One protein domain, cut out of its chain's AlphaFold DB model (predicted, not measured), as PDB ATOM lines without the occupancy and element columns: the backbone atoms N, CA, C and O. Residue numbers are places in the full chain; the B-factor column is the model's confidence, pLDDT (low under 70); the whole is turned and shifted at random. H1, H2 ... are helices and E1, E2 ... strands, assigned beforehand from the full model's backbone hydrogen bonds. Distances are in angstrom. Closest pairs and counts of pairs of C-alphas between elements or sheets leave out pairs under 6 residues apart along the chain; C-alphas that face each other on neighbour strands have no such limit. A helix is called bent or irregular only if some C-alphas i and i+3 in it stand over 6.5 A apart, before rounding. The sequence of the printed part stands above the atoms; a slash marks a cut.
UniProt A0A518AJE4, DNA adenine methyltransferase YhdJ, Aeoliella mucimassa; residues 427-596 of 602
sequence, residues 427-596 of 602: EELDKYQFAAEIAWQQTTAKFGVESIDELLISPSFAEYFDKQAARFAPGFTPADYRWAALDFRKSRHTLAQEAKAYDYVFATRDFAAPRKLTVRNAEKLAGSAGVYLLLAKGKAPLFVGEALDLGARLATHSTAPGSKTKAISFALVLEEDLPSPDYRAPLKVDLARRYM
ATOM      1  N   GLU A 427     271.072 177.213 333.751       84.19
ATOM      2  CA  GLU A 427     270.867 178.389 334.604       84.19
ATOM      3  C   GLU A 427     269.647 179.230 334.191       84.19
ATOM      4  O   GLU A 427     269.096 179.964 335.007       84.19
ATOM      5  N   GLU A 428     269.210 179.143 332.929       86.62
ATOM      6  CA  GLU A 428     267.968 179.777 332.471       86.62
ATOM      7  C   GLU A 428     266.756 178.892 332.772       86.62
ATOM      8  O   GLU A 428     265.769 179.397 333.302       86.62
ATOM      9  N   LEU A 429     266.841 177.580 332.500       86.88
ATOM     10  CA  LEU A 429     265.781 176.619 332.839       86.88
ATOM     11  C   LEU A 429     265.450 176.650 334.333       86.88
ATOM     12  O   LEU A 429     264.270 176.672 334.691       86.88
ATOM     13  N   ASP A 430     266.471 176.721 335.194       89.75
ATOM     14  CA  ASP A 430     266.290 176.765 336.643       89.75
ATOM     15  C   ASP A 430     265.302 177.866 337.056       89.75
ATOM     16  O   ASP A 430     264.447 177.638 337.907       89.75
ATOM     17  N   LYS A 431     265.312 179.035 336.405       91.12
ATOM     18  CA  LYS A 431     264.471 180.181 336.790       91.12
ATOM     19  C   LYS A 431     262.962 179.928 336.689       91.12
ATOM     20  O   LYS A 431     262.216 180.590 337.406       91.12
ATOM     21  N   TYR A 432     262.503 178.985 335.860       92.19
ATOM     22  CA  TYR A 432     261.069 178.737 335.622       92.19
ATOM     23  C   TYR A 432     260.643 177.259 335.581       92.19
ATOM     24  O   TYR A 432     259.444 176.980 335.629       92.19
ATOM     25  N   GLN A 433     261.567 176.293 335.548       92.81
ATOM     26  CA  GLN A 433     261.229 174.866 335.432       92.81
ATOM     27  C   GLN A 433     260.349 174.354 336.586       92.81
ATOM     28  O   GLN A 433     259.384 173.630 336.350       92.81
ATOM     29  N   PHE A 434     260.597 174.799 337.822       92.94
ATOM     30  CA  PHE A 434     259.751 174.465 338.978       92.94
ATOM     31  C   PHE A 434     258.289 174.933 338.810       92.94
ATOM     32  O   PHE A 434     257.363 174.249 339.236       92.94
ATOM     33  N   ALA A 435     258.067 176.087 338.171       94.25
ATOM     34  CA  ALA A 435     256.732 176.629 337.943       94.25
ATOM     35  C   ALA A 435     255.980 175.825 336.875       94.25
ATOM     36  O   ALA A 435     254.773 175.633 337.002       94.25
ATOM     37  N   ALA A 436     256.695 175.301 335.873       94.88
ATOM     38  CA  ALA A 436     256.148 174.363 334.898       94.88
ATOM     39  C   ALA A 436     255.734 173.025 335.545       94.88
ATOM     40  O   ALA A 436     254.699 172.473 335.188       94.88
ATOM     41  N   GLU A 437     256.485 172.516 336.527       93.56
ATOM     42  CA  GLU A 437     256.114 171.296 337.268       93.56
ATOM     43  C   GLU A 437     254.806 171.483 338.052       93.56
ATOM     44  O   GLU A 437     253.850 170.729 337.862       93.56
ATOM     45  N   ILE A 438     254.736 172.552 338.854       93.06
ATOM     46  CA  ILE A 438     253.550 172.924 339.641       93.06
ATOM     47  C   ILE A 438     252.339 173.157 338.723       93.06
ATOM     48  O   ILE A 438     251.229 172.704 339.014       93.06
ATOM     49  N   ALA A 439     252.540 173.848 337.598       94.94
ATOM     50  CA  ALA A 439     251.489 174.128 336.627       94.94
ATOM     51  C   ALA A 439     250.970 172.865 335.934       94.94
ATOM     52  O   ALA A 439     249.758 172.747 335.737       94.94
ATOM     53  N   TRP A 440     251.842 171.908 335.594       94.00
ATOM     54  CA  TRP A 440     251.412 170.620 335.050       94.00
ATOM     55  C   TRP A 440     250.577 169.876 336.096       94.00
ATOM     56  O   TRP A 440     249.421 169.576 335.810       94.00
ATOM     57  N   GLN A 441     251.064 169.703 337.331       92.25
ATOM     58  CA  GLN A 441     250.306 169.003 338.377       92.25
ATOM     59  C   GLN A 441     248.921 169.637 338.631       92.25
ATOM     60  O   GLN A 441     247.919 168.929 338.728       92.25
ATOM     61  N   GLN A 442     248.819 170.972 338.642       92.25
ATOM     62  CA  GLN A 442     247.534 171.682 338.760       92.25
ATOM     63  C   GLN A 442     246.629 171.558 337.521       92.25
ATOM     64  O   GLN A 442     245.409 171.675 337.640       92.25
ATOM     65  N   THR A 443     247.199 171.346 336.334       93.56
ATOM     66  CA  THR A 443     246.453 171.106 335.087       93.56
ATOM     67  C   THR A 443     245.922 169.673 335.051       93.56
ATOM     68  O   THR A 443     244.738 169.469 334.781       93.56
ATOM     69  N   THR A 444     246.745 168.692 335.434       92.00
ATOM     70  CA  THR A 444     246.353 167.287 335.615       92.00
ATOM     71  C   THR A 444     245.255 167.150 336.669       92.00
ATOM     72  O   THR A 444     244.213 166.573 336.374       92.00
ATOM     73  N   ALA A 445     245.406 167.764 337.846       88.88
ATOM     74  CA  ALA A 445     244.392 167.717 338.903       88.88
ATOM     75  C   ALA A 445     243.042 168.352 338.507       88.88
ATOM     76  O   ALA A 445     242.013 168.006 339.083       88.88
ATOM     77  N   LYS A 446     243.030 169.285 337.543       90.38
ATOM     78  CA  LYS A 446     241.807 169.963 337.085       90.38
ATOM     79  C   LYS A 446     241.119 169.271 335.906       90.38
ATOM     80  O   LYS A 446     239.892 169.290 335.842       90.38
ATOM     81  N   PHE A 447     241.887 168.740 334.957       89.06
ATOM     82  CA  PHE A 447     241.367 168.261 333.669       89.06
ATOM     83  C   PHE A 447     241.678 166.787 333.369       89.06
ATOM     84  O   PHE A 447     241.275 166.298 332.321       89.06
ATOM     85  N   GLY A 448     242.398 166.083 334.249       90.00
ATOM     86  CA  GLY A 448     242.782 164.684 334.038       90.00
ATOM     87  C   GLY A 448     243.906 164.473 333.016       90.00
ATOM     88  O   GLY A 448     244.055 163.367 332.521       90.00
ATOM     89  N   VAL A 449     244.689 165.508 332.685       86.88
ATOM     90  CA  VAL A 449     245.756 165.424 331.666       86.88
ATOM     91  C   VAL A 449     246.841 164.426 332.075       86.88
ATOM     92  O   VAL A 449     247.559 164.655 333.052       86.88
ATOM     93  N   GLU A 450     247.018 163.362 331.296       83.31
ATOM     94  CA  GLU A 450     247.916 162.247 331.632       83.31
ATOM     95  C   GLU A 450     249.341 162.437 331.091       83.31
ATOM     96  O   GLU A 450     250.295 161.813 331.564       83.31
ATOM     97  N   SER A 451     249.526 163.298 330.082       88.75
ATOM     98  CA  SER A 451     250.825 163.476 329.421       88.75
ATOM     99  C   SER A 451     251.091 164.901 328.939       88.75
ATOM    100  O   SER A 451     250.178 165.645 328.592       88.75
ATOM    101  N   ILE A 452     252.372 165.270 328.816       89.94
ATOM    102  CA  ILE A 452     252.733 166.584 328.264       89.94
ATOM    103  C   ILE A 452     252.411 166.721 326.768       89.94
ATOM    104  O   ILE A 452     252.197 167.828 326.287       89.94
ATOM    105  N   ASP A 453     252.370 165.613 326.015       90.69
ATOM    106  CA  ASP A 453     251.931 165.676 324.617       90.69
ATOM    107  C   ASP A 453     250.453 166.098 324.561       90.69
ATOM    108  O   ASP A 453     250.114 166.958 323.761       90.69
ATOM    109  N   GLU A 454     249.595 165.555 325.430       90.94
ATOM    110  CA  GLU A 454     248.186 165.958 325.546       90.94
ATOM    111  C   GLU A 454     248.042 167.425 325.981       90.94
ATOM    112  O   GLU A 454     247.319 168.184 325.334       90.94
ATOM    113  N   LEU A 455     248.788 167.841 327.014       93.69
ATOM    114  CA  LEU A 455     248.801 169.222 327.509       93.69
ATOM    115  C   LEU A 455     249.091 170.238 326.395       93.69
ATOM    116  O   LEU A 455     248.479 171.299 326.364       93.69
ATOM    117  N   LEU A 456     250.021 169.916 325.490       93.50
ATOM    118  CA  LEU A 456     250.450 170.796 324.398       93.50
ATOM    119  C   LEU A 456     249.654 170.609 323.096       93.50
ATOM    120  O   LEU A 456     249.718 171.466 322.211       93.50
ATOM    121  N   ILE A 457     248.926 169.498 322.953       93.81
ATOM    122  CA  ILE A 457     248.014 169.253 321.829       93.81
ATOM    123  C   ILE A 457     246.759 170.122 321.958       93.81
ATOM    124  O   ILE A 457     246.321 170.678 320.949       93.81
ATOM    125  N   SER A 458     246.215 170.268 323.169       93.12
ATOM    126  CA  SER A 458     244.993 171.038 323.416       93.12
ATOM    127  C   SER A 458     245.305 172.501 323.772       93.12
ATOM    128  O   SER A 458     245.903 172.755 324.823       93.12
ATOM    129  N   PRO A 459     244.903 173.499 322.954       89.75
ATOM    130  CA  PRO A 459     245.215 174.905 323.229       89.75
ATOM    131  C   PRO A 459     244.659 175.414 324.568       89.75
ATOM    132  O   PRO A 459     245.303 176.229 325.220       89.75
ATOM    133  N   SER A 460     243.500 174.911 325.006       90.88
ATOM    134  CA  SER A 460     242.845 175.316 326.258       90.88
ATOM    135  C   SER A 460     243.562 174.782 327.505       90.88
ATOM    136  O   SER A 460     243.694 175.501 328.500       90.88
ATOM    137  N   PHE A 461     244.078 173.549 327.455       94.69
ATOM    138  CA  PHE A 461     244.921 172.992 328.518       94.69
ATOM    139  C   PHE A 461     246.245 173.747 328.600       94.69
ATOM    140  O   PHE A 461     246.657 174.139 329.692       94.69
ATOM    141  N   ALA A 462     246.866 174.013 327.449       94.88
ATOM    142  CA  ALA A 462     248.109 174.762 327.368       94.88
ATOM    143  C   ALA A 462     247.946 176.202 327.898       94.88
ATOM    144  O   ALA A 462     248.763 176.649 328.695       94.88
ATOM    145  N   GLU A 463     246.856 176.902 327.560       94.62
ATOM    146  CA  GLU A 463     246.563 178.247 328.081       94.62
ATOM    147  C   GLU A 463     246.329 178.251 329.606       94.62
ATOM    148  O   GLU A 463     246.790 179.151 330.315       94.62
ATOM    149  N   TYR A 464     245.630 177.247 330.150       96.06
ATOM    150  CA  TYR A 464     245.464 177.124 331.603       96.06
ATOM    151  C   TYR A 464     246.796 176.841 332.309       96.06
ATOM    152  O   TYR A 464     247.068 177.441 333.353       96.06
ATOM    153  N   PHE A 465     247.620 175.966 331.729       97.00
ATOM    154  CA  PHE A 465     248.972 175.670 332.188       97.00
ATOM    155  C   PHE A 465     249.845 176.933 332.204       97.00
ATOM    156  O   PHE A 465     250.423 177.251 333.243       97.00
ATOM    157  N   ASP A 466     249.865 177.709 331.112       96.75
ATOM    158  CA  ASP A 466     250.622 178.965 331.013       96.75
ATOM    159  C   ASP A 466     250.206 179.943 332.124       96.75
ATOM    160  O   ASP A 466     251.049 180.523 332.816       96.75
ATOM    161  N   LYS A 467     248.889 180.075 332.352       95.00
ATOM    162  CA  LYS A 467     248.319 180.905 333.423       95.00
ATOM    163  C   LYS A 467     248.700 180.419 334.820       95.00
ATOM    164  O   LYS A 467     248.839 181.260 335.704       95.00
ATOM    165  N   GLN A 468     248.869 179.115 335.059       93.94
ATOM    166  CA  GLN A 468     249.381 178.637 336.351       93.94
ATOM    167  C   GLN A 468     250.885 178.880 336.482       93.94
ATOM    168  O   GLN A 468     251.312 179.421 337.500       93.94
ATOM    169  N   ALA A 469     251.685 178.568 335.461       94.81
ATOM    170  CA  ALA A 469     253.138 178.720 335.514       94.81
ATOM    171  C   ALA A 469     253.548 180.185 335.757       94.81
ATOM    172  O   ALA A 469     254.329 180.473 336.668       94.81
ATOM    173  N   ALA A 470     252.909 181.129 335.058       94.12
ATOM    174  CA  ALA A 470     253.128 182.565 335.238       94.12
ATOM    175  C   ALA A 470     252.770 183.092 336.648       94.12
ATOM    176  O   ALA A 470     253.256 184.152 337.043       94.12
ATOM    177  N   ARG A 471     251.954 182.373 337.440       91.38
ATOM    178  CA  ARG A 471     251.688 182.727 338.853       91.38
ATOM    179  C   ARG A 471     252.844 182.351 339.779       91.38
ATOM    180  O   ARG A 471     252.982 182.980 340.823       91.38
ATOM    181  N   PHE A 472     253.628 181.329 339.440       89.69
ATOM    182  CA  PHE A 472     254.737 180.852 340.273       89.69
ATOM    183  C   PHE A 472     256.091 181.418 339.838       89.69
ATOM    184  O   PHE A 472     256.926 181.667 340.700       89.69
ATOM    185  N   ALA A 473     256.288 181.691 338.546       92.19
ATOM    186  CA  ALA A 473     257.476 182.361 338.016       92.19
ATOM    187  C   ALA A 473     257.076 183.444 336.995       92.19
ATOM    188  O   ALA A 473     257.153 183.196 335.797       92.19
ATOM    189  N   PRO A 474     256.607 184.632 337.421       90.38
ATOM    190  CA  PRO A 474     256.251 185.706 336.493       90.38
ATOM    191  C   PRO A 474     257.481 186.245 335.744       90.38
ATOM    192  O   PRO A 474     258.585 186.268 336.282       90.38
ATOM    193  N   GLY A 475     257.271 186.745 334.522       89.88
ATOM    194  CA  GLY A 475     258.318 187.370 333.698       89.88
ATOM    195  C   GLY A 475     258.879 186.499 332.567       89.88
ATOM    196  O   GLY A 475     259.657 187.006 331.765       89.88
ATOM    197  N   PHE A 476     258.453 185.237 332.455       93.44
ATOM    198  CA  PHE A 476     258.791 184.346 331.336       93.44
ATOM    199  C   PHE A 476     257.599 184.144 330.394       93.44
ATOM    200  O   PHE A 476     256.444 184.411 330.750       93.44
ATOM    201  N   THR A 477     257.874 183.677 329.177       94.94
ATOM    202  CA  THR A 477     256.854 183.462 328.146       94.94
ATOM    203  C   THR A 477     256.197 182.080 328.277       94.94
ATOM    204  O   THR A 477     256.821 181.146 328.787       94.94
ATOM    205  N   PRO A 478     254.974 181.885 327.742       96.19
ATOM    206  CA  PRO A 478     254.386 180.555 327.537       96.19
ATOM    207  C   PRO A 478     255.351 179.536 326.914       96.19
ATOM    208  O   PRO A 478     255.407 178.381 327.331       96.19
ATOM    209  N   ALA A 479     256.164 179.982 325.948       93.50
ATOM    210  CA  ALA A 479     257.135 179.136 325.269       93.50
ATOM    211  C   ALA A 479     258.235 178.606 326.197       93.50
ATOM    212  O   ALA A 479     258.738 177.507 325.962       93.50
ATOM    213  N   ASP A 480     258.589 179.349 327.245       93.12
ATOM    214  CA  ASP A 480     259.585 178.939 328.231       93.12
ATOM    215  C   ASP A 480     259.005 177.857 329.153       93.12
ATOM    216  O   ASP A 480     259.564 176.761 329.244       93.12
ATOM    217  N   TYR A 481     257.825 178.091 329.748       95.12
ATOM    218  CA  TYR A 481     257.182 177.108 330.635       95.12
ATOM    219  C   TYR A 481     256.864 175.793 329.908       95.12
ATOM    220  O   TYR A 481     257.177 174.711 330.410       95.12
ATOM    221  N   ARG A 482     256.280 175.870 328.704       94.50
ATOM    222  CA  ARG A 482     255.936 174.693 327.887       94.50
ATOM    223  C   ARG A 482     257.185 173.918 327.453       94.50
ATOM    224  O   ARG A 482     257.155 172.690 327.374       94.50
ATOM    225  N   TRP A 483     258.301 174.611 327.210       91.12
ATOM    226  CA  TRP A 483     259.579 173.975 326.881       91.12
ATOM    227  C   TRP A 483     260.240 173.304 328.091       91.12
ATOM    228  O   TRP A 483     260.720 172.180 327.955       91.12
ATOM    229  N   ALA A 484     260.194 173.918 329.277       91.25
ATOM    230  CA  ALA A 484     260.617 173.260 330.517       91.25
ATOM    231  C   ALA A 484     259.773 172.011 330.823       91.25
ATOM    232  O   ALA A 484     260.309 170.981 331.228       91.25
ATOM    233  N   ALA A 485     258.465 172.053 330.563       91.25
ATOM    234  CA  ALA A 485     257.590 170.907 330.787       91.25
ATOM    235  C   ALA A 485     257.895 169.714 329.850       91.25
ATOM    236  O   ALA A 485     257.792 168.552 330.249       91.25
ATOM    237  N   LEU A 486     258.349 169.985 328.620       89.19
ATOM    238  CA  LEU A 486     258.862 168.964 327.693       89.19
ATOM    239  C   LEU A 486     260.178 168.324 328.147       89.19
ATOM    240  O   LEU A 486     260.508 167.234 327.666       89.19
ATOM    241  N   ASP A 487     260.935 168.970 329.032       84.12
ATOM    242  CA  ASP A 487     262.174 168.414 329.566       84.12
ATOM    243  C   ASP A 487     261.902 167.271 330.552       84.12
ATOM    244  O   ASP A 487     262.485 166.194 330.421       84.12
ATOM    245  N   PHE A 488     260.890 167.416 331.418       82.81
ATOM    246  CA  PHE A 488     260.424 166.339 332.302       82.81
ATOM    247  C   PHE A 488     260.046 165.058 331.535       82.81
ATOM    248  O   PHE A 488     260.297 163.952 332.011       82.81
ATOM    249  N   ARG A 489     259.514 165.174 330.304       80.88
ATOM    250  CA  ARG A 489     259.229 164.017 329.423       80.88
ATOM    251  C   ARG A 489     260.485 163.208 329.078       80.88
ATOM    252  O   ARG A 489     260.370 162.030 328.756       80.88
ATOM    253  N   LYS A 490     261.663 163.838 329.081       71.62
ATOM    254  CA  LYS A 490     262.954 163.202 328.779       71.62
ATOM    255  C   LYS A 490     263.645 162.687 330.040       71.62
ATOM    256  O   LYS A 490     264.249 161.622 329.987       71.62
ATOM    257  N   SER A 491     263.558 163.425 331.148       73.38
ATOM    258  CA  SER A 491     264.321 163.148 332.370       73.38
ATOM    259  C   SER A 491     263.611 162.238 333.382       73.38
ATOM    260  O   SER A 491     264.297 161.544 334.130       73.38
ATOM    261  N   ARG A 492     262.266 162.153 333.385       69.81
ATOM    262  CA  ARG A 492     261.484 161.398 334.400       69.81
ATOM    263  C   ARG A 492     261.924 159.941 334.577       69.81
ATOM    264  O   ARG A 492     262.016 159.478 335.708       69.81
ATOM    265  N   HIS A 493     262.198 159.213 333.492       69.62
ATOM    266  CA  HIS A 493     262.607 157.804 333.590       69.62
ATOM    267  C   HIS A 493     264.043 157.635 334.099       69.62
ATOM    268  O   HIS A 493     264.278 156.774 334.943       69.62
ATOM    269  N   THR A 494     264.976 158.465 333.627       81.00
ATOM    270  CA  THR A 494     266.390 158.414 334.024       81.00
ATOM    271  C   THR A 494     266.559 158.801 335.492       81.00
ATOM    272  O   THR A 494     267.085 158.013 336.272       81.00
ATOM    273  N   LEU A 495     265.993 159.942 335.909       79.69
ATOM    274  CA  LEU A 495     266.079 160.425 337.292       79.69
ATOM    275  C   LEU A 495     265.430 159.454 338.294       79.69
ATOM    276  O   LEU A 495     265.941 159.268 339.394       79.69
ATOM    277  N   ALA A 496     264.332 158.784 337.920       79.44
ATOM    278  CA  ALA A 496     263.697 157.773 338.771       79.44
ATOM    279  C   ALA A 496     264.506 156.464 338.884       79.44
ATOM    280  O   ALA A 496     264.322 155.713 339.843       79.44
ATOM    281  N   GLN A 497     265.383 156.164 337.918       82.25
ATOM    282  CA  GLN A 497     266.335 155.052 338.000       82.25
ATOM    283  C   GLN A 497     267.565 155.443 338.829       82.25
ATOM    284  O   GLN A 497     267.953 154.692 339.721       82.25
ATOM    285  N   GLU A 498     268.117 156.636 338.609       83.06
ATOM    286  CA  GLU A 498     269.230 157.195 339.389       83.06
ATOM    287  C   GLU A 498     268.864 157.342 340.873       83.06
ATOM    288  O   GLU A 498     269.622 156.914 341.740       83.06
ATOM    289  N   ALA A 499     267.661 157.836 341.187       81.75
ATOM    290  CA  ALA A 499     267.187 157.948 342.568       81.75
ATOM    291  C   ALA A 499     267.145 156.591 343.293       81.75
ATOM    292  O   ALA A 499     267.494 156.511 344.468       81.75
ATOM    293  N   LYS A 500     266.787 155.508 342.585       83.75
ATOM    294  CA  LYS A 500     266.833 154.136 343.121       83.75
ATOM    295  C   LYS A 500     268.258 153.596 343.245       83.75
ATOM    296  O   LYS A 500     268.536 152.847 344.174       83.75
ATOM    297  N   ALA A 501     269.160 153.959 342.333       84.50
ATOM    298  CA  ALA A 501     270.565 153.555 342.405       84.50
ATOM    299  C   ALA A 501     271.278 154.158 343.632       84.50
ATOM    300  O   ALA A 501     272.176 153.527 344.189       84.50
ATOM    301  N   TYR A 502     270.843 155.337 344.081       85.81
ATOM    302  CA  TYR A 502     271.386 156.053 345.239       85.81
ATOM    303  C   TYR A 502     270.520 155.951 346.511       85.81
ATOM    304  O   TYR A 502     270.771 156.672 347.473       85.81
ATOM    305  N   ASP A 503     269.538 155.044 346.567       82.00
ATOM    306  CA  ASP A 503     268.587 154.906 347.688       82.00
ATOM    307  C   ASP A 503     269.306 154.758 349.053       82.00
ATOM    308  O   ASP A 503     268.974 155.440 350.022       82.00
ATOM    309  N   TYR A 504     270.412 154.001 349.097       81.94
ATOM    310  CA  TYR A 504     271.271 153.849 350.284       81.94
ATOM    311  C   TYR A 504     272.013 155.135 350.711       81.94
ATOM    312  O   TYR A 504     272.343 155.297 351.884       81.94
ATOM    313  N   VAL A 505     272.274 156.057 349.775       84.00
ATOM    314  CA  VAL A 505     272.897 157.379 350.010       84.00
ATOM    315  C   VAL A 505     271.864 158.388 350.525       84.00
ATOM    316  O   VAL A 505     272.221 159.356 351.208       84.00
ATOM    317  N   PHE A 506     270.589 158.170 350.191       87.00
ATOM    318  CA  PHE A 506     269.468 159.047 350.521       87.00
ATOM    319  C   PHE A 506     268.700 158.625 351.776       87.00
ATOM    320  O   PHE A 506     268.133 159.492 352.436       87.00
ATOM    321  N   ALA A 507     268.757 157.348 352.170       82.06
ATOM    322  CA  ALA A 507     268.050 156.788 353.327       82.06
ATOM    323  C   ALA A 507     268.254 157.550 354.655       82.06
ATOM    324  O   ALA A 507     267.370 157.545 355.507       82.06
ATOM    325  N   THR A 508     269.402 158.212 354.840       81.62
ATOM    326  CA  THR A 508     269.728 159.022 356.030       81.62
ATOM    327  C   THR A 508     269.731 160.532 355.778       81.62
ATOM    328  O   THR A 508     269.892 161.304 356.721       81.62
ATOM    329  N   ARG A 509     269.554 160.972 354.525       87.56
ATOM    330  CA  ARG A 509     269.454 162.391 354.168       87.56
ATOM    331  C   ARG A 509     268.004 162.824 354.266       87.56
ATOM    332  O   ARG A 509     267.139 162.266 353.595       87.56
ATOM    333  N   ASP A 510     267.743 163.833 355.078       90.88
ATOM    334  CA  ASP A 510     266.408 164.391 355.217       90.88
ATOM    335  C   ASP A 510     266.458 165.900 355.456       90.88
ATOM    336  O   ASP A 510     267.511 166.470 355.752       90.88
ATOM    337  N   PHE A 511     265.316 166.556 355.298       90.88
ATOM    338  CA  PHE A 511     265.209 167.998 355.438       90.88
ATOM    339  C   PHE A 511     265.503 168.481 356.864       90.88
ATOM    340  O   PHE A 511     264.939 167.995 357.847       90.88
ATOM    341  N   ALA A 512     266.322 169.531 356.976       87.56
ATOM    342  CA  ALA A 512     266.560 170.215 358.245       87.56
ATOM    343  C   ALA A 512     265.268 170.823 358.842       87.56
ATOM    344  O   ALA A 512     264.273 171.039 358.151       87.56
ATOM    345  N   ALA A 513     265.287 171.173 360.133       87.12
ATOM    346  CA  ALA A 513     264.123 171.734 360.827       87.12
ATOM    347  C   ALA A 513     263.489 172.938 360.071       87.12
ATOM    348  O   ALA A 513     264.194 173.921 359.811       87.12
ATOM    349  N   PRO A 514     262.173 172.907 359.749       88.69
ATOM    350  CA  PRO A 514     261.529 173.938 358.935       88.69
ATOM    351  C   PRO A 514     261.636 175.359 359.497       88.69
ATOM    352  O   PRO A 514     261.367 175.615 360.673       88.69
ATOM    353  N   ARG A 515     261.957 176.313 358.620       88.38
ATOM    354  CA  ARG A 515     262.117 177.745 358.905       88.38
ATOM    355  C   ARG A 515     260.993 178.545 358.245       88.38
ATOM    356  O   ARG A 515     260.492 178.182 357.185       88.38
ATOM    357  N   LYS A 516     260.576 179.666 358.842       86.62
ATOM    358  CA  LYS A 516     259.556 180.543 358.238       86.62
ATOM    359  C   LYS A 516     260.104 181.198 356.964       86.62
ATOM    360  O   LYS A 516     261.170 181.820 357.019       86.62
ATOM    361  N   LEU A 517     259.357 181.110 355.859       83.06
ATOM    362  CA  LEU A 517     259.715 181.778 354.611       83.06
ATOM    363  C   LEU A 517     259.536 183.293 354.765       83.06
ATOM    364  O   LEU A 517     258.448 183.782 355.069       83.06
ATOM    365  N   THR A 518     260.625 184.032 354.580       81.56
ATOM    366  CA  THR A 518     260.667 185.497 354.532       81.56
ATOM    367  C   THR A 518     261.755 185.909 353.546       81.56
ATOM    368  O   THR A 518     262.759 185.207 353.428       81.56
ATOM    369  N   VAL A 519     261.592 187.059 352.884       79.31
ATOM    370  CA  VAL A 519     262.585 187.592 351.928       79.31
ATOM    371  C   VAL A 519     263.981 187.651 352.568       79.31
ATOM    372  O   VAL A 519     264.918 187.052 352.059       79.31
ATOM    373  N   ARG A 520     264.081 188.203 353.786       80.75
ATOM    374  CA  ARG A 520     265.326 188.299 354.573       80.75
ATOM    375  C   ARG A 520     265.989 186.955 354.922       80.75
ATOM    376  O   ARG A 520     267.181 186.919 355.222       80.75
ATOM    377  N   ASN A 521     265.235 185.854 354.961       82.56
ATOM    378  CA  ASN A 521     265.803 184.515 355.157       82.56
ATOM    379  C   ASN A 521     266.204 183.861 353.827       82.56
ATOM    380  O   ASN A 521     267.123 183.051 353.833       82.56
ATOM    381  N   ALA A 522     265.546 184.217 352.721       83.75
ATOM    382  CA  ALA A 522     265.922 183.792 351.377       83.75
ATOM    383  C   ALA A 522     267.215 184.487 350.910       83.75
ATOM    384  O   ALA A 522     268.133 183.816 350.463       83.75
ATOM    385  N   GLU A 523     267.352 185.801 351.120       85.69
ATOM    386  CA  GLU A 523     268.554 186.585 350.768       85.69
ATOM    387  C   GLU A 523     269.861 186.017 351.352       85.69
ATOM    388  O   GLU A 523     270.916 186.129 350.739       85.69
ATOM    389  N   LYS A 524     269.800 185.357 352.517       88.75
ATOM    390  CA  LYS A 524     270.956 184.703 353.162       88.75
ATOM    391  C   LYS A 524     271.452 183.437 352.453       88.75
ATOM    392  O   LYS A 524     272.468 182.893 352.863       88.75
ATOM    393  N   LEU A 525     270.701 182.948 351.469       88.94
ATOM    394  CA  LEU A 525     270.963 181.734 350.691       88.94
ATOM    395  C   LEU A 525     271.227 182.071 349.213       88.94
ATOM    396  O   LEU A 525     271.184 181.187 348.359       88.94
ATOM    397  N   ALA A 526     271.430 183.356 348.898       89.12
ATOM    398  CA  ALA A 526     271.727 183.815 347.549       89.12
ATOM    399  C   ALA A 526     273.034 183.184 347.047       89.12
ATOM    400  O   ALA A 526     274.063 183.250 347.721       89.12
ATOM    401  N   GLY A 527     272.980 182.561 345.871       87.81
ATOM    402  CA  GLY A 527     274.097 181.815 345.283       87.81
ATOM    403  C   GLY A 527     274.381 180.438 345.906       87.81
ATOM    404  O   GLY A 527     275.336 179.788 345.488       87.81
ATOM    405  N   SER A 528     273.584 179.968 346.874       93.00
ATOM    406  CA  SER A 528     273.682 178.600 347.405       93.00
ATOM    407  C   SER A 528     272.780 177.647 346.617       93.00
ATOM    408  O   SER A 528     271.569 177.863 346.552       93.00
ATOM    409  N   ALA A 529     273.336 176.560 346.082       95.12
ATOM    410  CA  ALA A 529     272.568 175.501 345.429       95.12
ATOM    411  C   ALA A 529     272.040 174.460 346.438       95.12
ATOM    412  O   ALA A 529     272.589 174.291 347.531       95.12
ATOM    413  N   GLY A 530     270.973 173.738 346.075       94.94
ATOM    414  CA  GLY A 530     270.473 172.611 346.872       94.94
ATOM    415  C   GLY A 530     269.014 172.228 346.614       94.94
ATOM    416  O   GLY A 530     268.393 172.655 345.638       94.94
ATOM    417  N   VAL A 531     268.465 171.410 347.517       95.69
ATOM    418  CA  VAL A 531     267.082 170.903 347.489       95.69
ATOM    419  C   VAL A 531     266.272 171.558 348.610       95.69
ATOM    420  O   VAL A 531     266.764 171.744 349.723       95.69
ATOM    421  N   TYR A 532     265.011 171.899 348.340       94.94
ATOM    422  CA  TYR A 532     264.109 172.540 349.295       94.94
ATOM    423  C   TYR A 532     262.719 171.899 349.312       94.94
ATOM    424  O   TYR A 532     262.211 171.454 348.286       94.94
ATOM    425  N   LEU A 533     262.076 171.923 350.479       94.06
ATOM    426  CA  LEU A 533     260.675 171.554 350.683       94.06
ATOM    427  C   LEU A 533     259.883 172.778 351.137       94.06
ATOM    428  O   LEU A 533     260.251 173.425 352.115       94.06
ATOM    429  N   LEU A 534     258.777 173.070 350.455       92.00
ATOM    430  CA  LEU A 534     257.774 174.051 350.864       92.00
ATOM    431  C   LEU A 534     256.656 173.381 351.659       92.00
ATOM    432  O   LEU A 534     256.158 172.318 351.290       92.00
ATOM    433  N   LEU A 535     256.224 174.047 352.725       89.31
ATOM    434  CA  LEU A 535     255.251 173.549 353.692       89.31
ATOM    435  C   LEU A 535     254.148 174.582 353.924       89.31
ATOM    436  O   LEU A 535     254.433 175.750 354.198       89.31
ATOM    437  N   ALA A 536     252.892 174.143 353.877       86.25
ATOM    438  CA  ALA A 536     251.727 174.974 354.161       86.25
ATOM    439  C   ALA A 536     251.610 175.354 355.650       86.25
ATOM    440  O   ALA A 536     252.268 174.788 356.530       86.25
ATOM    441  N   LYS A 537     250.668 176.257 355.953       72.69
ATOM    442  CA  LYS A 537     250.212 176.534 357.323       72.69
ATOM    443  C   LYS A 537     249.682 175.231 357.943       72.69
ATOM    444  O   LYS A 537     248.627 174.757 357.542       72.69
ATOM    445  N   GLY A 538     250.423 174.665 358.898       72.94
ATOM    446  CA  GLY A 538     250.152 173.337 359.475       72.94
ATOM    447  C   GLY A 538     251.172 172.244 359.119       72.94
ATOM    448  O   GLY A 538     250.994 171.117 359.555       72.94
ATOM    449  N   LYS A 539     252.254 172.572 358.392       76.25
ATOM    450  CA  LYS A 539     253.333 171.648 357.975       76.25
ATOM    451  C   LYS A 539     252.926 170.559 356.960       76.25
ATOM    452  O   LYS A 539     253.611 169.549 356.859       76.25
ATOM    453  N   ALA A 540     251.868 170.767 356.177       87.12
ATOM    454  CA  ALA A 540     251.559 169.886 355.044       87.12
ATOM    455  C   ALA A 540     252.543 170.134 353.872       87.12
ATOM    456  O   ALA A 540     252.718 171.303 353.504       87.12
ATOM    457  N   PRO A 541     253.179 169.097 353.287       91.38
ATOM    458  CA  PRO A 541     254.068 169.227 352.125       91.38
ATOM    459  C   PRO A 541     253.364 169.801 350.885       91.38
ATOM    460  O   PRO A 541     252.361 169.266 350.419       91.38
ATOM    461  N   LEU A 542     253.902 170.895 350.338       90.56
ATOM    462  CA  LEU A 542     253.391 171.544 349.125       90.56
ATOM    463  C   LEU A 542     254.228 171.217 347.894       90.56
ATOM    464  O   LEU A 542     253.666 170.876 346.863       90.56
ATOM    465  N   PHE A 543     255.554 171.336 347.983       93.31
ATOM    466  CA  PHE A 543     256.446 171.132 346.840       93.31
ATOM    467  C   PHE A 543     257.877 170.832 347.289       93.31
ATOM    468  O   PHE A 543     258.401 171.542 348.145       93.31
ATOM    469  N   VAL A 544     258.512 169.835 346.680       94.88
ATOM    470  CA  VAL A 544     259.949 169.556 346.751       94.88
ATOM    471  C   VAL A 544     260.595 170.018 345.446       94.88
ATOM    472  O   VAL A 544     260.250 169.545 344.364       94.88
ATOM    473  N   GLY A 545     261.542 170.944 345.535       93.62
ATOM    474  CA  GLY A 545     262.242 171.498 344.382       93.62
ATOM    475  C   GLY A 545     263.750 171.521 344.568       93.62
ATOM    476  O   GLY A 545     264.255 171.372 345.674       93.62
ATOM    477  N   GLU A 546     264.464 171.774 343.479       94.06
ATOM    478  CA  GLU A 546     265.879 172.145 343.506       94.06
ATOM    479  C   GLU A 546     266.074 173.567 342.954       94.06
ATOM    480  O   GLU A 546     265.166 174.157 342.342       94.06
ATOM    481  N   ALA A 547     267.239 174.144 343.232       94.19
ATOM    482  CA  ALA A 547     267.688 175.394 342.633       94.19
ATOM    483  C   ALA A 547     269.218 175.457 342.586       94.19
ATOM    484  O   ALA A 547     269.890 174.920 343.471       94.19
ATOM    485  N   LEU A 548     269.746 176.174 341.591       93.81
ATOM    486  CA  LEU A 548     271.141 176.630 341.572       93.81
ATOM    487  C   LEU A 548     271.339 177.847 342.491       93.81
ATOM    488  O   LEU A 548     272.412 178.027 343.056       93.81
ATOM    489  N   ASP A 549     270.286 178.649 342.677       93.31
ATOM    490  CA  ASP A 549     270.223 179.733 343.661       93.31
ATOM    491  C   ASP A 549     268.952 179.589 344.518       93.31
ATOM    492  O   ASP A 549     267.846 180.004 344.142       93.31
ATOM    493  N   LEU A 550     269.108 178.971 345.691       92.38
ATOM    494  CA  LEU A 550     268.046 178.801 346.681       92.38
ATOM    495  C   LEU A 550     267.500 180.145 347.169       92.38
ATOM    496  O   LEU A 550     266.298 180.251 347.418       92.38
ATOM    497  N   GLY A 551     268.335 181.179 347.286       90.75
ATOM    498  CA  GLY A 551     267.898 182.508 347.700       90.75
ATOM    499  C   GLY A 551     266.952 183.142 346.686       90.75
ATOM    500  O   GLY A 551     265.832 183.521 347.041       90.75
ATOM    501  N   ALA A 552     267.341 183.173 345.411       89.94
ATOM    502  CA  ALA A 552     266.497 183.670 344.324       89.94
ATOM    503  C   ALA A 552     265.195 182.853 344.188       89.94
ATOM    504  O   ALA A 552     264.098 183.415 344.047       89.94
ATOM    505  N   ARG A 553     265.280 181.521 344.309       92.25
ATOM    506  CA  ARG A 553     264.116 180.625 344.280       92.25
ATOM    507  C   ARG A 553     263.136 180.891 345.420       92.25
ATOM    508  O   ARG A 553     261.934 181.028 345.186       92.25
ATOM    509  N   LEU A 554     263.621 180.939 346.659       90.38
ATOM    510  CA  LEU A 554     262.781 181.141 347.840       90.38
ATOM    511  C   LEU A 554     262.195 182.559 347.874       90.38
ATOM    512  O   LEU A 554     261.040 182.729 348.272       90.38
ATOM    513  N   ALA A 555     262.932 183.563 347.384       88.44
ATOM    514  CA  ALA A 555     262.409 184.910 347.175       88.44
ATOM    515  C   ALA A 555     261.233 184.906 346.180       88.44
ATOM    516  O   ALA A 555     260.181 185.476 346.482       88.44
ATOM    517  N   THR A 556     261.362 184.189 345.058       88.56
ATOM    518  CA  THR A 556     260.296 184.017 344.051       88.56
ATOM    519  C   THR A 556     259.041 183.380 344.660       88.56
ATOM    520  O   THR A 556     257.945 183.936 344.566       88.56
ATOM    521  N   HIS A 557     259.194 182.275 345.399       88.00
ATOM    522  CA  HIS A 557     258.075 181.656 346.124       88.00
ATOM    523  C   HIS A 557     257.439 182.597 347.152       88.00
ATOM    524  O   HIS A 557     256.220 182.596 347.312       88.00
ATOM    525  N   SER A 558     258.225 183.433 347.835       83.12
ATOM    526  CA  SER A 558     257.707 184.364 348.848       83.12
ATOM    527  C   SER A 558     256.876 185.525 348.278       83.12
ATOM    528  O   SER A 558     256.069 186.105 349.004       83.12
ATOM    529  N   THR A 559     257.044 185.857 346.993       80.25
ATOM    530  CA  THR A 559     256.339 186.968 346.326       80.25
ATOM    531  C   THR A 559     255.187 186.510 345.425       80.25
ATOM    532  O   THR A 559     254.248 187.288 345.213       80.25
ATOM    533  N   ALA A 560     255.212 185.255 344.957       79.56
ATOM    534  CA  ALA A 560     254.178 184.636 344.126       79.56
ATOM    535  C   ALA A 560     252.749 184.809 344.706       79.56
ATOM    536  O   ALA A 560     252.528 184.563 345.895       79.56
ATOM    537  N   PRO A 561     251.719 185.159 343.905       67.38
ATOM    538  CA  PRO A 561     250.356 185.365 344.408       67.38
ATOM    539  C   PRO A 561     249.749 184.168 345.163       67.38
ATOM    540  O   PRO A 561     248.884 184.363 346.012       67.38
ATOM    541  N   GLY A 562     250.201 182.940 344.878       58.28
ATOM    542  CA  GLY A 562     249.752 181.720 345.557       58.28
ATOM    543  C   GLY A 562     250.297 181.516 346.980       58.28
ATOM    544  O   GLY A 562     249.693 180.770 347.746       58.28
ATOM    545  N   SER A 563     251.397 182.174 347.369       56.72
ATOM    546  CA  SER A 563     251.998 182.005 348.705       56.72
ATOM    547  C   SER A 563     251.425 182.946 349.765       56.72
ATOM    548  O   SER A 563     251.555 182.690 350.961       56.72
ATOM    549  N   LYS A 564     250.725 184.009 349.353       52.88
ATOM    550  CA  LYS A 564     250.138 185.004 350.269       52.88
ATOM    551  C   LYS A 564     248.975 184.457 351.112       52.88
ATOM    552  O   LYS A 564     248.657 185.041 352.143       52.88
ATOM    553  N   THR A 565     248.351 183.346 350.709       49.94
ATOM    554  CA  THR A 565     247.176 182.746 351.379       49.94
ATOM    555  C   THR A 565     247.495 181.546 352.280       49.94
ATOM    556  O   THR A 565     246.798 181.331 353.272       49.94
ATOM    557  N   LYS A 566     248.559 180.779 352.000       54.78
ATOM    558  CA  LYS A 566     249.069 179.701 352.869       54.78
ATOM    559  C   LYS A 566     250.384 180.188 353.490       54.78
ATOM    560  O   LYS A 566     251.365 180.287 352.775       54.78
ATOM    561  N   ALA A 567     250.448 180.474 354.794       56.56
ATOM    562  CA  ALA A 567     251.704 180.902 355.432       56.56
ATOM    563  C   ALA A 567     252.803 179.826 355.278       56.56
ATOM    564  O   ALA A 567     252.729 178.787 355.935       56.56
ATOM    565  N   ILE A 568     253.785 180.071 354.401       76.00
ATOM    566  CA  ILE A 568     254.769 179.060 353.990       76.00
ATOM    567  C   ILE A 568     255.948 178.983 354.973       76.00
ATOM    568  O   ILE A 568     256.506 179.993 355.415       76.00
ATOM    569  N   SER A 569     256.359 177.756 355.282       88.06
ATOM    570  CA  SER A 569     257.686 177.451 355.830       88.06
ATOM    571  C   SER A 569     258.482 176.622 354.826       88.06
ATOM    572  O   SER A 569     257.895 175.991 353.950       88.06
ATOM    573  N   PHE A 570     259.806 176.667 354.918       90.56
ATOM    574  CA  PHE A 570     260.703 175.929 354.040       90.56
ATOM    575  C   PHE A 570     261.720 175.125 354.846       90.56
ATOM    576  O   PHE A 570     262.111 175.524 355.944       90.56
ATOM    577  N   ALA A 571     262.162 174.009 354.288       92.38
ATOM    578  CA  ALA A 571     263.266 173.208 354.796       92.38
ATOM    579  C   ALA A 571     264.251 172.903 353.659       92.38
ATOM    580  O   ALA A 571     263.865 173.003 352.496       92.38
ATOM    581  N   LEU A 572     265.511 172.598 353.985       94.44
ATOM    582  CA  LEU A 572     266.618 172.529 353.021       94.44
ATOM    583  C   LEU A 572     267.518 171.310 353.231       94.44
ATOM    584  O   LEU A 572     267.640 170.824 354.357       94.44
ATOM    585  N   VAL A 573     268.187 170.927 352.143       93.81
ATOM    586  CA  VAL A 573     269.469 170.209 352.094       93.81
ATOM    587  C   VAL A 573     270.363 171.008 351.138       93.81
ATOM    588  O   VAL A 573     269.944 171.268 350.005       93.81
ATOM    589  N   LEU A 574     271.536 171.464 351.583       93.31
ATOM    590  CA  LEU A 574     272.434 172.264 350.744       93.31
ATOM    591  C   LEU A 574     273.287 171.351 349.856       93.31
ATOM    592  O   LEU A 574     273.498 170.183 350.170       93.31
ATOM    593  N   GLU A 575     273.799 171.873 348.741       92.38
ATOM    594  CA  GLU A 575     274.675 171.094 347.852       92.38
ATOM    595  C   GLU A 575     275.994 170.675 348.532       92.38
ATOM    596  O   GLU A 575     276.509 169.598 348.252       92.38
ATOM    597  N   GLU A 576     276.478 171.461 349.498       91.44
ATOM    598  CA  GLU A 576     277.623 171.122 350.362       91.44
ATOM    599  C   GLU A 576     277.374 169.918 351.298       91.44
ATOM    600  O   GLU A 576     278.331 169.290 351.747       91.44
ATOM    601  N   ASP A 577     276.110 169.536 351.534       89.31
ATOM    602  CA  ASP A 577     275.726 168.326 352.283       89.31
ATOM    603  C   ASP A 577     275.669 167.060 351.382       89.31
ATOM    604  O   ASP A 577     275.391 165.937 351.845       89.31
ATOM    605  N   LEU A 578     275.885 167.212 350.067       89.06
ATOM    606  CA  LEU A 578     275.800 166.140 349.066       89.06
ATOM    607  C   LEU A 578     277.192 165.608 348.669       89.06
ATOM    608  O   LEU A 578     278.174 166.340 348.732       89.06
ATOM    609  N   PRO A 579     277.313 164.338 348.224       86.81
ATOM    610  CA  PRO A 579     278.609 163.781 347.812       86.81
ATOM    611  C   PRO A 579     279.170 164.417 346.527       86.81
ATOM    612  O   PRO A 579     280.383 164.490 346.355       86.81
ATOM    613  N   SER A 580     278.287 164.851 345.622       90.19
ATOM    614  CA  SER A 580     278.585 165.705 344.466       90.19
ATOM    615  C   SER A 580     277.308 166.454 344.036       90.19
ATOM    616  O   SER A 580     276.207 166.039 344.428       90.19
ATOM    617  N   PRO A 581     277.409 167.511 343.205       88.19
ATOM    618  CA  PRO A 581     276.245 168.225 342.668       88.19
ATOM    619  C   PRO A 581     275.254 167.331 341.904       88.19
ATOM    620  O   PRO A 581     274.049 167.585 341.920       88.19
ATOM    621  N   ASP A 582     275.731 166.242 341.290       88.56
ATOM    622  CA  ASP A 582     274.911 165.313 340.494       88.56
ATOM    623  C   ASP A 582     273.822 164.608 341.322       88.56
ATOM    624  O   ASP A 582     272.810 164.162 340.782       88.56
ATOM    625  N   TYR A 583     273.984 164.536 342.649       90.25
ATOM    626  CA  TYR A 583     273.000 163.928 343.549       90.25
ATOM    627  C   TYR A 583     271.758 164.803 343.777       90.25
ATOM    628  O   TYR A 583     270.764 164.300 344.305       90.25
ATOM    629  N   ARG A 584     271.771 166.088 343.393       91.62
ATOM    630  CA  ARG A 584     270.702 167.050 343.720       91.62
ATOM    631  C   ARG A 584     269.356 166.696 343.075       91.62
ATOM    632  O   ARG A 584     268.347 166.620 343.780       91.62
ATOM    633  N   ALA A 585     269.338 166.411 341.772       89.81
ATOM    634  CA  ALA A 585     268.110 166.062 341.051       89.81
ATOM    635  C   ALA A 585     267.552 164.668 341.439       89.81
ATOM    636  O   ALA A 585     266.349 164.570 341.705       89.81
ATOM    637  N   PRO A 586     268.368 163.600 341.585       90.31
ATOM    638  CA  PRO A 586     267.892 162.323 342.124       90.31
ATOM    639  C   PRO A 586     267.393 162.421 343.578       90.31
ATOM    640  O   PRO A 586     266.368 161.823 343.905       90.31
ATOM    641  N   LEU A 587     268.043 163.220 344.438       92.44
ATOM    642  CA  LEU A 587     267.589 163.450 345.817       92.44
ATOM    643  C   LEU A 587     266.244 164.189 345.862       92.44
ATOM    644  O   LEU A 587     265.382 163.839 346.666       92.44
ATOM    645  N   LYS A 588     266.024 165.177 344.983       92.75
ATOM    646  CA  LYS A 588     264.717 165.837 344.824       92.75
ATOM    647  C   LYS A 588     263.616 164.812 344.508       92.75
ATOM    648  O   LYS A 588     262.547 164.876 345.111       92.75
ATOM    649  N   VAL A 589     263.872 163.863 343.602       90.62
ATOM    650  CA  VAL A 589     262.910 162.802 343.240       90.62
ATOM    651  C   VAL A 589     262.636 161.858 344.414       90.62
ATOM    652  O   VAL A 589     261.476 161.547 344.686       90.62
ATOM    653  N   ASP A 590     263.667 161.441 345.151       91.44
ATOM    654  CA  ASP A 590     263.488 160.620 346.352       91.44
ATOM    655  C   ASP A 590     262.683 161.341 347.451       91.44
ATOM    656  O   ASP A 590     261.725 160.789 347.999       91.44
ATOM    657  N   LEU A 591     263.014 162.599 347.742       91.81
ATOM    658  CA  LEU A 591     262.310 163.391 348.748       91.81
ATOM    659  C   LEU A 591     260.862 163.688 348.329       91.81
ATOM    660  O   LEU A 591     259.966 163.624 349.171       91.81
ATOM    661  N   ALA A 592     260.587 163.928 347.044       91.69
ATOM    662  CA  ALA A 592     259.215 164.036 346.541       91.69
ATOM    663  C   ALA A 592     258.424 162.730 346.768       91.69
ATOM    664  O   ALA A 592     257.300 162.776 347.269       91.69
ATOM    665  N   ARG A 593     259.036 161.564 346.505       89.44
ATOM    666  CA  ARG A 593     258.451 160.240 346.797       89.44
ATOM    667  C   ARG A 593     258.170 160.045 348.293       89.44
ATOM    668  O   ARG A 593     257.108 159.534 348.633       89.44
ATOM    669  N   ARG A 594     259.089 160.447 349.181       89.81
ATOM    670  CA  ARG A 594     258.932 160.305 350.644       89.81
ATOM    671  C   ARG A 594     257.872 161.233 351.239       89.81
ATOM    672  O   ARG A 594     257.137 160.814 352.129       89.81
ATOM    673  N   TYR A 595     257.792 162.477 350.770       89.94
ATOM    674  CA  TYR A 595     256.910 163.500 351.349       89.94
ATOM    675  C   TYR A 595     255.537 163.627 350.677       89.94
ATOM    676  O   TYR A 595     254.671 164.296 351.237       89.94
ATOM    677  N   MET A 596     255.341 163.027 349.496       91.62
ATOM    678  CA  MET A 596     254.107 163.093 348.691       91.62
ATOM    679  C   MET A 596     253.474 164.509 348.613       91.62
ATOM    680  O   MET A 596     252.302 164.688 348.954       91.62
TER     681      MET A 596
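This is residues 427 to 596 of the 602 residues of the protein "DNA adenine methyltransferase YhdJ" of Aeoliella mucimassa (UniProt A0A518AJE4). Two lobes make the domain: a cluster of crossed helices, H1, H2, H3 and H4a, and a small sheet of three strands with H8 over one face and H7, joined by H6, over the other. Residues 427 to 438 of H1 pack on edge strand E2, and the bent helix H4 reaches from the helical lobe to H8, which its second arm, H4b, crosses. The printed part has 170 residues with eight named helices and three named strands, in the order H1 H2 H3 H4 H5 H6 E1 E2 H7 E3 H8, and its class is mostly helix. The sheet runs E2 E1 E3, antiparallel throughout. The whole is compact, with a radius of gyration of the C-alphas of 15.6 A, and spans 43 by 37 by 30 A.

H1, residues 427 to 447, has a kink of 33 degrees near residue 434 and is irregular: C-alphas 431 and 434 are 7.7 A apart. H2, residues 452 to 457, and H3, residues 459 to 472, touch only at the corner, the closest C-alphas being those of Leu 456 and Ala 462, 5.5 A. H3 touches H1 at a steep tilt of 55 degrees, opposite ways, closest at the C-alphas of Ala 435 and Ala 469, 4.8 A. H4, residues 478 to 501, is the hub, touching four other helices; by its hydrogen bonds it was assigned as one helix, but it is bent, with C-alphas 490 and 493 7.2 A apart. Its arms, H4a, residues 478 to 490, and H4b, residues 493 to 501, stand at a steep tilt of 52 degrees. With residues 480 to 485 alone, H4a touches H1, about perpendicular at 84 degrees, closest at the C-alphas of Ala 436 and Tyr 481, 5.2 A. H6, residues 519 to 525, touches H7, residues 550 to 559, at a shallow tilt of 14 degrees, opposite ways, closest at the C-alphas of Leu 525 and Gly 551, 4.4 A. E1, residues 530 to 535, and E2, residues 541 to 547, form a hairpin, with N 532 and O 545 2.8 A apart, within hydrogen-bond range. E1 and E3, residues 569 to 574, are antiparallel neighbours, with N 535 and O 569 2.8 A apart. E2, H7 and E3 make a split strand-helix-strand unit, two strands running the same way with E1 between them, and its crossover is right-handed. H1 is on the sheet, closest at the C-alphas of Asp 430 and Ala 547, 6.3 A. H7 and H8, residues 581 to 595, lie on opposite faces, at heights over the sheet of 9.2 A and 8.4 A. H8, only just irregular with C-alphas 582 and 585 6.9 A apart, touches H4b with its residues 585 to 590 alone, about perpendicular at 89 degrees, closest at the C-alphas of Ala 499 and Pro 586, 4.5 A. H5, residues 503 to 506, only just touches H8, with 3 pairs of C-alphas within 8 A, closest at Phe 506 and Leu 587, 6.7 A. Every O i to N i+4 pair is within hydrogen-bond range in H2 and H7; the figures are 13 of 17 in H1, 8 of 10 in H3, 6 of 9 in H4a, 4 of 5 in H4b, 9 of 11 in H8 and 1 of 3 in H6, where 2 of 4 O i to N i+3 pairs are, while H5 is too short for an O i to N i+4 pair.

H1 begins at C-alpha 427, (270.867, 178.389, 334.604), and measures 31.2 A. H3 measures 20.4 A, H4a 19.4 A and H7 14.3 A. E1 measures 16.7 A, E2 17.7 A and E3 16.4 A. H8 measures 21.7 A and ends at C-alpha 595, (256.910, 163.500, 351.349).

The C-alphas of Pro 459 and Thr 508 are the two farthest apart, 43.9 A. The printed part has no cut. The link from H5 to H6, residues 507 to 518, is long, and its residues 515 to 516 pair antiparallel with residues 569 to 570 of E3. The mean pLDDT of the printed part is 87.6; residues 492 to 493 and 561 to 567 are under 70.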